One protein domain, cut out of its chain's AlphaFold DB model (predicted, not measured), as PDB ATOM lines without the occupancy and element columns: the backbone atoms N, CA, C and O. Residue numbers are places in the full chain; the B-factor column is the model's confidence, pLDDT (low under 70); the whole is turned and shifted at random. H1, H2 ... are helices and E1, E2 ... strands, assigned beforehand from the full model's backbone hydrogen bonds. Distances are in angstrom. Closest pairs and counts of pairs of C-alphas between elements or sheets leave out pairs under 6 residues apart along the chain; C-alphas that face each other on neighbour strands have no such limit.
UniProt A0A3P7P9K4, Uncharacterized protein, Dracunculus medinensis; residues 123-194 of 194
ATOM      1  N   ASN A 123     266.035 239.552 413.204       88.03
ATOM      2  CA  ASN A 123     266.657 238.354 412.645       88.03
ATOM      3  C   ASN A 123     267.195 238.582 411.224       88.03
ATOM      4  O   ASN A 123     267.772 237.649 410.669       88.03
ATOM      5  N   GLY A 124     266.982 239.763 410.626       81.24
ATOM      6  CA  GLY A 124     267.351 240.147 409.266       81.24
ATOM      7  C   GLY A 124     266.387 239.701 408.161       81.24
ATOM      8  O   GLY A 124     266.770 239.730 406.995       81.24
ATOM      9  N   SER A 125     265.202 239.154 408.454       85.62
ATOM     10  CA  SER A 125     264.297 238.613 407.415       85.62
ATOM     11  C   SER A 125     263.437 239.667 406.711       85.62
ATOM     12  O   SER A 125     262.777 239.349 405.726       85.62
ATOM     13  N   THR A 126     263.415 240.905 407.201       83.77
ATOM     14  CA  THR A 126     262.554 241.993 406.699       83.77
ATOM     15  C   THR A 126     263.167 242.779 405.537       83.77
ATOM     16  O   THR A 126     262.504 243.629 404.948       83.77
ATOM     17  N   CYS A 127     264.420 242.501 405.183       78.81
ATOM     18  CA  CYS A 127     265.144 243.168 404.109       78.81
ATOM     19  C   CYS A 127     266.070 242.191 403.372       78.81
ATOM     20  O   CYS A 127     266.440 241.127 403.872       78.81
ATOM     21  N   SER A 128     266.492 242.570 402.165       71.35
ATOM     22  CA  SER A 128     267.482 241.811 401.400       71.35
ATOM     23  C   SER A 128     268.902 242.134 401.896       71.35
ATOM     24  O   SER A 128     269.420 243.221 401.660       71.35
ATOM     25  N   ARG A 129     269.519 241.178 402.606       60.28
ATOM     26  CA  ARG A 129     270.734 241.341 403.439       60.28
ATOM     27  C   ARG A 129     272.053 241.615 402.711       60.28
ATOM     28  O   ARG A 129     273.001 242.074 403.328       60.28
ATOM     29  N   ALA A 130     272.173 241.292 401.430       62.06
ATOM     30  CA  ALA A 130     273.488 241.196 400.780       62.06
ATOM     31  C   ALA A 130     273.968 242.501 400.121       62.06
ATOM     32  O   ALA A 130     274.845 242.479 399.255       62.06
ATOM     33  N   VAL A 131     273.338 243.629 400.450       79.62
ATOM     34  CA  VAL A 131     273.495 244.844 399.652       79.62
ATOM     35  C   VAL A 131     274.547 245.780 400.224       79.62
ATOM     36  O   VAL A 131     275.121 246.504 399.430       79.62
ATOM     37  N   PHE A 132     274.875 245.755 401.520       85.75
ATOM     38  CA  PHE A 132     275.783 246.743 402.119       85.75
ATOM     39  C   PHE A 132     276.969 246.101 402.839       85.75
ATOM     40  O   PHE A 132     276.832 245.046 403.461       85.75
ATOM     41  N   ARG A 133     278.146 246.724 402.735       89.18
ATOM     42  CA  ARG A 133     279.359 246.312 403.447       89.18
ATOM     43  C   ARG A 133     280.228 247.496 403.832       89.18
ATOM     44  O   ARG A 133     280.269 248.497 403.117       89.18
ATOM     45  N   TRP A 134     280.993 247.347 404.908       90.71
ATOM     46  CA  TRP A 134     282.105 248.255 405.165       90.71
ATOM     47  C   TRP A 134     283.190 248.094 404.096       90.71
ATOM     48  O   TRP A 134     283.580 246.979 403.733       90.71
ATOM     49  N   LYS A 135     283.697 249.219 403.605       92.43
ATOM     50  CA  LYS A 135     284.823 249.297 402.680       92.43
ATOM     51  C   LYS A 135     285.828 250.302 403.221       92.43
ATOM     52  O   LYS A 135     285.467 251.454 403.457       92.43
ATOM     53  N   ASP A 136     287.070 249.864 403.417       91.03
ATOM     54  CA  ASP A 136     288.180 250.792 403.628       91.03
ATOM     55  C   ASP A 136     288.386 251.577 402.327       91.03
ATOM     56  O   ASP A 136     288.446 251.002 401.236       91.03
ATOM     57  N   THR A 137     288.384 252.900 402.431       91.11
ATOM     58  CA  THR A 137     288.528 253.788 401.275       91.11
ATOM     59  C   THR A 137     289.979 253.909 400.813       91.11
ATOM     60  O   THR A 137     290.222 254.531 399.780       91.11
ATOM     61  N   ASN A 138     290.935 253.335 401.559       86.99
ATOM     62  CA  ASN A 138     292.373 253.592 401.455       86.99
ATOM     63  C   ASN A 138     292.721 255.088 401.564       86.99
ATOM     64  O   ASN A 138     293.794 255.517 401.140       86.99
ATOM     65  N   GLN A 139     291.809 255.892 402.110       92.01
ATOM     66  CA  GLN A 139     292.037 257.289 402.449       92.01
ATOM     67  C   GLN A 139     292.221 257.388 403.954       92.01
ATOM     68  O   GLN A 139     291.643 256.619 404.723       92.01
ATOM     69  N   PHE A 140     293.014 258.365 404.367       91.97
ATOM     70  CA  PHE A 140     293.182 258.701 405.767       91.97
ATOM     71  C   PHE A 140     292.420 259.981 406.088       91.97
ATOM     72  O   PHE A 140     292.245 260.846 405.226       91.97
ATOM     73  N   SER A 141     291.994 260.109 407.340       88.36
ATOM     74  CA  SER A 141     291.509 261.368 407.886       88.36
ATOM     75  C   SER A 141     292.568 262.467 407.709       88.36
ATOM     76  O   SER A 141     293.759 262.174 407.538       88.36
ATOM     77  N   PRO A 142     292.182 263.747 407.825       89.68
ATOM     78  CA  PRO A 142     293.148 264.783 408.144       89.68
ATOM     79  C   PRO A 142     293.985 264.370 409.358       89.68
ATOM     80  O   PRO A 142     293.521 263.617 410.224       89.68
ATOM     81  N   CYS A 143     295.220 264.858 409.406       88.94
ATOM     82  CA  CYS A 143     296.043 264.709 410.592       88.94
ATOM     83  C   CYS A 143     295.316 265.332 411.779       88.94
ATOM     84  O   CYS A 143     294.762 266.427 411.658       88.94
ATOM     85  N   ASP A 144     295.348 264.652 412.921       86.92
ATOM     86  CA  ASP A 144     294.852 265.202 414.174       86.92
ATOM     87  C   ASP A 144     295.514 266.560 414.437       86.92
ATOM     88  O   ASP A 144     294.873 267.474 414.937       86.92
ATOM     89  N   SER A 145     296.765 266.750 414.014       85.90
ATOM     90  CA  SER A 145     297.565 267.952 414.197       85.90
ATOM     91  C   SER A 145     298.102 268.520 412.898       85.90
ATOM     92  O   SER A 145     298.540 267.792 412.013       85.90
ATOM     93  N   THR A 146     298.086 269.849 412.805       86.95
ATOM     94  CA  THR A 146     298.580 270.611 411.650       86.95
ATOM     95  C   THR A 146     300.102 270.768 411.652       86.95
ATOM     96  O   THR A 146     300.689 270.983 410.596       86.95
ATOM     97  N   CYS A 147     300.750 270.651 412.813       87.87
ATOM     98  CA  CYS A 147     302.201 270.680 412.972       87.87
ATOM     99  C   CYS A 147     302.641 269.855 414.195       87.87
ATOM    100  O   CYS A 147     301.812 269.434 415.006       87.87
ATOM    101  N   GLY A 148     303.946 269.613 414.330       82.94
ATOM    102  CA  GLY A 148     304.561 268.873 415.431       82.94
ATOM    103  C   GLY A 148     304.926 267.424 415.080       82.94
ATOM    104  O   GLY A 148     304.457 266.869 414.084       82.94
ATOM    105  N   PRO A 149     305.801 266.776 415.875       84.59
ATOM    106  CA  PRO A 149     306.360 265.460 415.551       84.59
ATOM    107  C   PRO A 149     305.395 264.303 415.803       84.59
ATOM    108  O   PRO A 149     305.745 263.173 415.486       84.59
ATOM    109  N   ASN A 150     304.223 264.555 416.385       87.05
ATOM    110  CA  ASN A 150     303.278 263.538 416.854       87.05
ATOM    111  C   ASN A 150     301.879 263.748 416.266       87.05
ATOM    112  O   ASN A 150     300.884 263.556 416.955       87.05
ATOM    113  N   ALA A 151     301.819 264.180 415.008       85.16
ATOM    114  CA  ALA A 151     300.581 264.218 414.251       85.16
ATOM    115  C   ALA A 151     300.249 262.807 413.730       85.16
ATOM    116  O   ALA A 151     301.132 262.137 413.187       85.16
ATOM    117  N   TYR A 152     299.001 262.360 413.865       89.84
ATOM    118  CA  TYR A 152     298.528 261.054 413.388       89.84
ATOM    119  C   TYR A 152     297.249 261.188 412.564       89.84
ATOM    120  O   TYR A 152     296.474 262.124 412.737       89.84
ATOM    121  N   ARG A 153     297.011 260.236 411.667       90.59
ATOM    122  CA  ARG A 153     295.790 260.118 410.865       90.59
ATOM    123  C   ARG A 153     295.284 258.680 410.886       90.59
ATOM    124  O   ARG A 153     296.070 257.754 411.084       90.59
ATOM    125  N   VAL A 154     293.986 258.483 410.673       90.39
ATOM    126  CA  VAL A 154     293.351 257.154 410.727       90.39
ATOM    127  C   VAL A 154     292.705 256.782 409.399       90.39
ATOM    128  O   VAL A 154     292.193 257.658 408.704       90.39
ATOM    129  N   SER A 155     292.727 255.499 409.024       90.60
ATOM    130  CA  SER A 155     292.078 255.044 407.789       90.60
ATOM    131  C   SER A 155     290.559 255.209 407.868       90.60
ATOM    132  O   SER A 155     289.928 254.972 408.903       90.60
ATOM    133  N   VAL A 156     289.961 255.653 406.765       90.39
ATOM    134  CA  VAL A 156     288.533 255.957 406.666       90.39
ATOM    135  C   VAL A 156     287.809 254.770 406.042       90.39
ATOM    136  O   VAL A 156     288.040 254.419 404.883       90.39
ATOM    137  N   SER A 157     286.874 254.180 406.784       91.33
ATOM    138  CA  SER A 157     285.950 253.164 406.274       91.33
ATOM    139  C   SER A 157     284.558 253.746 406.041       91.33
ATOM    140  O   SER A 157     284.016 254.407 406.926       91.33
ATOM    141  N   VAL A 158     283.940 253.427 404.906       93.32
ATOM    142  CA  VAL A 158     282.571 253.843 404.557       93.32
ATOM    143  C   VAL A 158     281.652 252.636 404.400       93.32
ATOM    144  O   VAL A 158     282.106 251.534 404.088       93.32
ATOM    145  N   CYS A 159     280.351 252.836 404.603       90.32
ATOM    146  CA  CYS A 159     279.343 251.840 404.250       90.32
ATOM    147  C   CYS A 159     279.026 251.973 402.759       90.32
ATOM    148  O   CYS A 159     278.607 253.034 402.299       90.32
ATOM    149  N   GLU A 160     279.254 250.917 401.988       91.83
ATOM    150  CA  GLU A 160     279.065 250.899 400.541       91.83
ATOM    151  C   GLU A 160     278.008 249.866 400.157       91.83
ATOM    152  O   GLU A 160     277.963 248.758 400.694       91.83
ATOM    153  N   ASN A 161     277.170 250.213 399.183       87.69
ATOM    154  CA  ASN A 161     276.325 249.254 398.501       87.69
ATOM    155  C   ASN A 161     277.182 248.341 397.612       87.69
ATOM    156  O   ASN A 161     277.693 248.766 396.580       87.69
ATOM    157  N   ASN A 162     277.285 247.069 397.975       87.33
ATOM    158  CA  ASN A 162     278.074 246.046 397.306       87.33
ATOM    159  C   ASN A 162     277.673 245.809 395.837       87.33
ATOM    160  O   ASN A 162     278.478 245.305 395.064       87.33
ATOM    161  N   ARG A 163     276.443 246.163 395.434       85.85
ATOM    162  CA  ARG A 163     275.980 246.037 394.041       85.85
ATOM    163  C   ARG A 163     276.300 247.260 393.195       85.85
ATOM    164  O   ARG A 163     276.586 247.119 392.015       85.85
ATOM    165  N   THR A 164     276.188 248.456 393.771       89.13
ATOM    166  CA  THR A 164     276.290 249.714 393.011       89.13
ATOM    167  C   THR A 164     277.595 250.467 393.240       89.13
ATOM    168  O   THR A 164     277.852 251.440 392.540       89.13
ATOM    169  N   GLY A 165     278.394 250.074 394.235       89.68
ATOM    170  CA  GLY A 165     279.579 250.813 394.673       89.68
ATOM    171  C   GLY A 165     279.261 252.167 395.319       89.68
ATOM    172  O   GLY A 165     280.162 252.967 395.550       89.68
ATOM    173  N   ARG A 166     277.985 252.481 395.583       91.38
ATOM    174  CA  ARG A 166     277.595 253.777 396.159       91.38
ATOM    175  C   ARG A 166     277.807 253.783 397.663       91.38
ATOM    176  O   ARG A 166     277.341 252.875 398.347       91.38
ATOM    177  N   VAL A 167     278.426 254.843 398.177       92.06
ATOM    178  CA  VAL A 167     278.461 255.118 399.616       92.06
ATOM    179  C   VAL A 167     277.044 255.413 400.100       92.06
ATOM    180  O   VAL A 167     276.300 256.169 399.476       92.06
ATOM    181  N   VAL A 168     276.660 254.781 401.199       86.99
ATOM    182  CA  VAL A 168     275.329 254.867 401.796       86.99
ATOM    183  C   VAL A 168     275.437 255.203 403.288       86.99
ATOM    184  O   VAL A 168     276.521 255.098 403.863       86.99
ATOM    185  N   PRO A 169     274.333 255.599 403.948       87.01
ATOM    186  CA  PRO A 169     274.349 255.869 405.380       87.01
ATOM    187  C   PRO A 169     274.877 254.681 406.198       87.01
ATOM    188  O   PRO A 169     274.412 253.554 406.035       87.01
ATOM    189  N   GLU A 170     275.786 254.952 407.136       86.68
ATOM    190  CA  GLU A 170     276.477 253.939 407.952       86.68
ATOM    191  C   GLU A 170     275.556 252.986 408.717       86.68
ATOM    192  O   GLU A 170     275.914 251.838 408.971       86.68
ATOM    193  N   ARG A 171     274.345 253.446 409.051       80.73
ATOM    194  CA  ARG A 171     273.309 252.638 409.709       80.73
ATOM    195  C   ARG A 171     272.963 251.353 408.950       80.73
ATOM    196  O   ARG A 171     272.475 250.418 409.571       80.73
ATOM    197  N   LEU A 172     273.210 251.310 407.637       79.85
ATOM    198  CA  LEU A 172     272.982 250.135 406.789       79.85
ATOM    199  C   LEU A 172     274.089 249.073 406.900       79.85
ATOM    200  O   LEU A 172     273.909 247.977 406.388       79.85
ATOM    201  N   CYS A 173     275.207 249.394 407.558       84.50
ATOM    202  CA  CYS A 173     276.289 248.463 407.889       84.50
ATOM    203  C   CYS A 173     276.471 248.306 409.413       84.50
ATOM    204  O   CYS A 173     277.483 247.768 409.864       84.50
ATOM    205  N   ALA A 174     275.542 248.824 410.229       81.29
ATOM    206  CA  ALA A 174     275.674 248.869 411.691       81.29
ATOM    207  C   ALA A 174     275.615 247.484 412.363       81.29
ATOM    208  O   ALA A 174     276.063 247.323 413.499       81.29
ATOM    209  N   ASP A 175     275.070 246.493 411.668       76.88
ATOM    210  CA  ASP A 175     275.045 245.081 412.053       76.88
ATOM    211  C   ASP A 175     276.413 244.399 411.878       76.88
ATOM    212  O   ASP A 175     276.740 243.437 412.581       76.88
ATOM    213  N   GLN A 176     277.245 244.922 410.977       79.92
ATOM    214  CA  GLN A 176     278.563 244.393 410.655       79.92
ATOM    215  C   GLN A 176     279.653 245.043 411.508       79.92
ATOM    216  O   GLN A 176     279.578 246.206 411.907       79.92
ATOM    217  N   ARG A 177     280.734 244.301 411.756       82.25
ATOM    218  CA  ARG A 177     281.914 244.861 412.415       82.25
ATOM    219  C   ARG A 177     282.597 245.846 411.464       82.25
ATOM    220  O   ARG A 177     283.104 245.434 410.422       82.25
ATOM    221  N   ARG A 178     282.642 247.123 411.850       87.30
ATOM    222  CA  ARG A 178     283.472 248.122 411.175       87.30
ATOM    223  C   ARG A 178     284.941 247.654 411.201       87.30
ATOM    224  O   ARG A 178     285.397 247.203 412.259       87.30
ATOM    225  N   PRO A 179     285.670 247.719 410.072       88.15
ATOM    226  CA  PRO A 179     287.099 247.444 410.029       88.15
ATOM    227  C   PRO A 179     287.835 248.247 411.099       88.15
ATOM    228  O   PRO A 179     287.473 249.388 411.385       88.15
ATOM    229  N   ARG A 180     288.857 247.644 411.709       87.51
ATOM    230  CA  ARG A 180     289.708 248.376 412.645       87.51
ATOM    231  C   ARG A 180     290.460 249.447 411.843       87.51
ATOM    232  O   ARG A 180     291.107 249.068 410.868       87.51
ATOM    233  N   PRO A 181     290.375 250.735 412.214       87.83
ATOM    234  CA  PRO A 181     291.099 251.772 411.499       87.83
ATOM    235  C   PRO A 181     292.605 251.545 411.646       87.83
ATOM    236  O   PRO A 181     293.089 251.141 412.707       87.83
ATOM    237  N   THR A 182     293.343 251.801 410.573       92.10
ATOM    238  CA  THR A 182     294.808 251.819 410.606       92.10
ATOM    239  C   THR A 182     295.261 253.208 411.028       92.10
ATOM    240  O   THR A 182     294.793 254.191 410.463       92.10
ATOM    241  N   VAL A 183     296.158 253.299 412.009       91.98
ATOM    242  CA  VAL A 183     296.744 254.572 412.454       91.98
ATOM    243  C   VAL A 183     298.082 254.768 411.753       91.98
ATOM    244  O   VAL A 183     298.929 253.877 411.774       91.98
ATOM    245  N   GLU A 184     298.283 255.935 411.157       92.77
ATOM    246  CA  GLU A 184     299.526 256.310 410.491       92.77
ATOM    247  C   GLU A 184     300.038 257.644 411.039       92.77
ATOM    248  O   GLU A 184     299.261 258.548 411.353       92.77
ATOM    249  N   LYS A 185     301.360 257.776 411.155       93.09
ATOM    250  CA  LYS A 185     302.011 259.025 411.547       93.09
ATOM    251  C   LYS A 185     302.032 259.994 410.365       93.09
ATOM    252  O   LYS A 185     302.428 259.633 409.262       93.09
ATOM    253  N   CYS A 186     301.641 261.234 410.602       90.63
ATOM    254  CA  CYS A 186     301.690 262.285 409.601       90.63
ATOM    255  C   CYS A 186     303.115 262.821 409.381       90.63
ATOM    256  O   CYS A 186     303.976 262.682 410.258       90.63
ATOM    257  N   PRO A 187     303.373 263.473 408.231       90.90
ATOM    258  CA  PRO A 187     304.622 264.187 408.000       90.90
ATOM    259  C   PRO A 187     304.896 265.213 409.107       90.90
ATOM    260  O   PRO A 187     304.007 265.971 409.494       90.90
ATOM    261  N   HIS A 188     306.133 265.246 409.606       89.82
ATOM    262  CA  HIS A 188     306.550 266.244 410.586       89.82
ATOM    263  C   HIS A 188     306.587 267.625 409.931       89.82
ATOM    264  O   HIS A 188     307.451 267.908 409.104       89.82
ATOM    265  N   ILE A 189     305.662 268.488 410.334       88.53
ATOM    266  CA  ILE A 189     305.672 269.905 409.978       88.53
ATOM    267  C   ILE A 189     306.191 270.651 411.203       88.53
ATOM    268  O   ILE A 189     305.588 270.572 412.274       88.53
ATOM    269  N   VAL A 190     307.321 271.348 411.061       88.58
ATOM    270  CA  VAL A 190     307.859 272.199 412.128       88.58
ATOM    271  C   VAL A 190     306.824 273.277 412.416       88.58
ATOM    272  O   VAL A 190     306.441 274.028 411.518       88.58
ATOM    273  N   CYS A 191     306.330 273.319 413.651       83.00
ATOM    274  CA  CYS A 191     305.406 274.367 414.048       83.00
ATOM    275  C   CYS A 191     306.104 275.727 413.921       83.00
ATOM    276  O   CYS A 191     307.275 275.830 414.297       83.00
ATOM    277  N   PRO A 192     305.420 276.764 413.410       86.15
ATOM    278  CA  PRO A 192     305.974 278.107 413.416       86.15
ATOM    279  C   PRO A 192     306.359 278.483 414.851       86.15
ATOM    280  O   PRO A 192     305.568 278.299 415.779       86.15
ATOM    281  N   THR A 193     307.587 278.964 415.035       77.09
ATOM    282  CA  THR A 193     308.010 279.593 416.288       77.09
ATOM    283  C   THR A 193     307.123 280.811 416.515       77.09
ATOM    284  O   THR A 193     306.997 281.634 415.606       77.09
ATOM    285  N   GLN A 194     306.471 280.877 417.677       60.38
ATOM    286  CA  GLN A 194     305.743 282.072 418.104       60.38
ATOM    287  C   GLN A 194     306.692 283.249 418.311       60.38
ATOM    288  O   GLN A 194     307.854 282.994 418.709       60.38
TER     289      GLN A 194
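What this domain is: This is residues 123 to 194 of the 194 residues of an uncharacterized protein of Dracunculus medinensis (UniProt A0A3P7P9K4). With little regular structure, this is a thin rod: the strand hairpin E1 and E2 runs along it, short E3 pairs beside one end of E2, and small helix H1 packs near the other. The 72 printed residues, mostly strand in class, hold 26 in named elements, in the order E1, E2, H1, E3; the sheet E1-E2-E3 is antiparallel. It is only just extended, close to loose, with a radius of gyration of the C-alphas of 17.3 A and spans of 60 by 22 by 17 A.

How they stand to each other: Pairing is staggered: E2, residues 152 to 161, pairs over 155 to 161 with E1, residues 132 to 140 (N 135 and O 158, 2.9 A), and over 152 to 154 with E3, residues 183 to 185 (N 153 and O 184, 2.8 A). H1, residues 170 to 173, is on the sheet at a height of 7.3 A; its closest C-alphas to E2 are those of Glu 170 and Cys 159, 5.1 A. H1 is too short for an O i to N i+4 pair; its one O i to N i+3 pair is within range.

Where its parts are: E1 spans 21.4 A from C-alpha 132 at (275.783, 246.743, 402.119), and E2 29.2 A. E3 ends at C-alpha 185 (302.011, 259.025, 411.547).

The domain as a whole: The C-alphas of Ser 125 and Gln 194 are farthest apart, 61.0 A. The printed part has no cut; the link E1 to E2 is long. Residues 129 to 130 and 194 have pLDDT under 70.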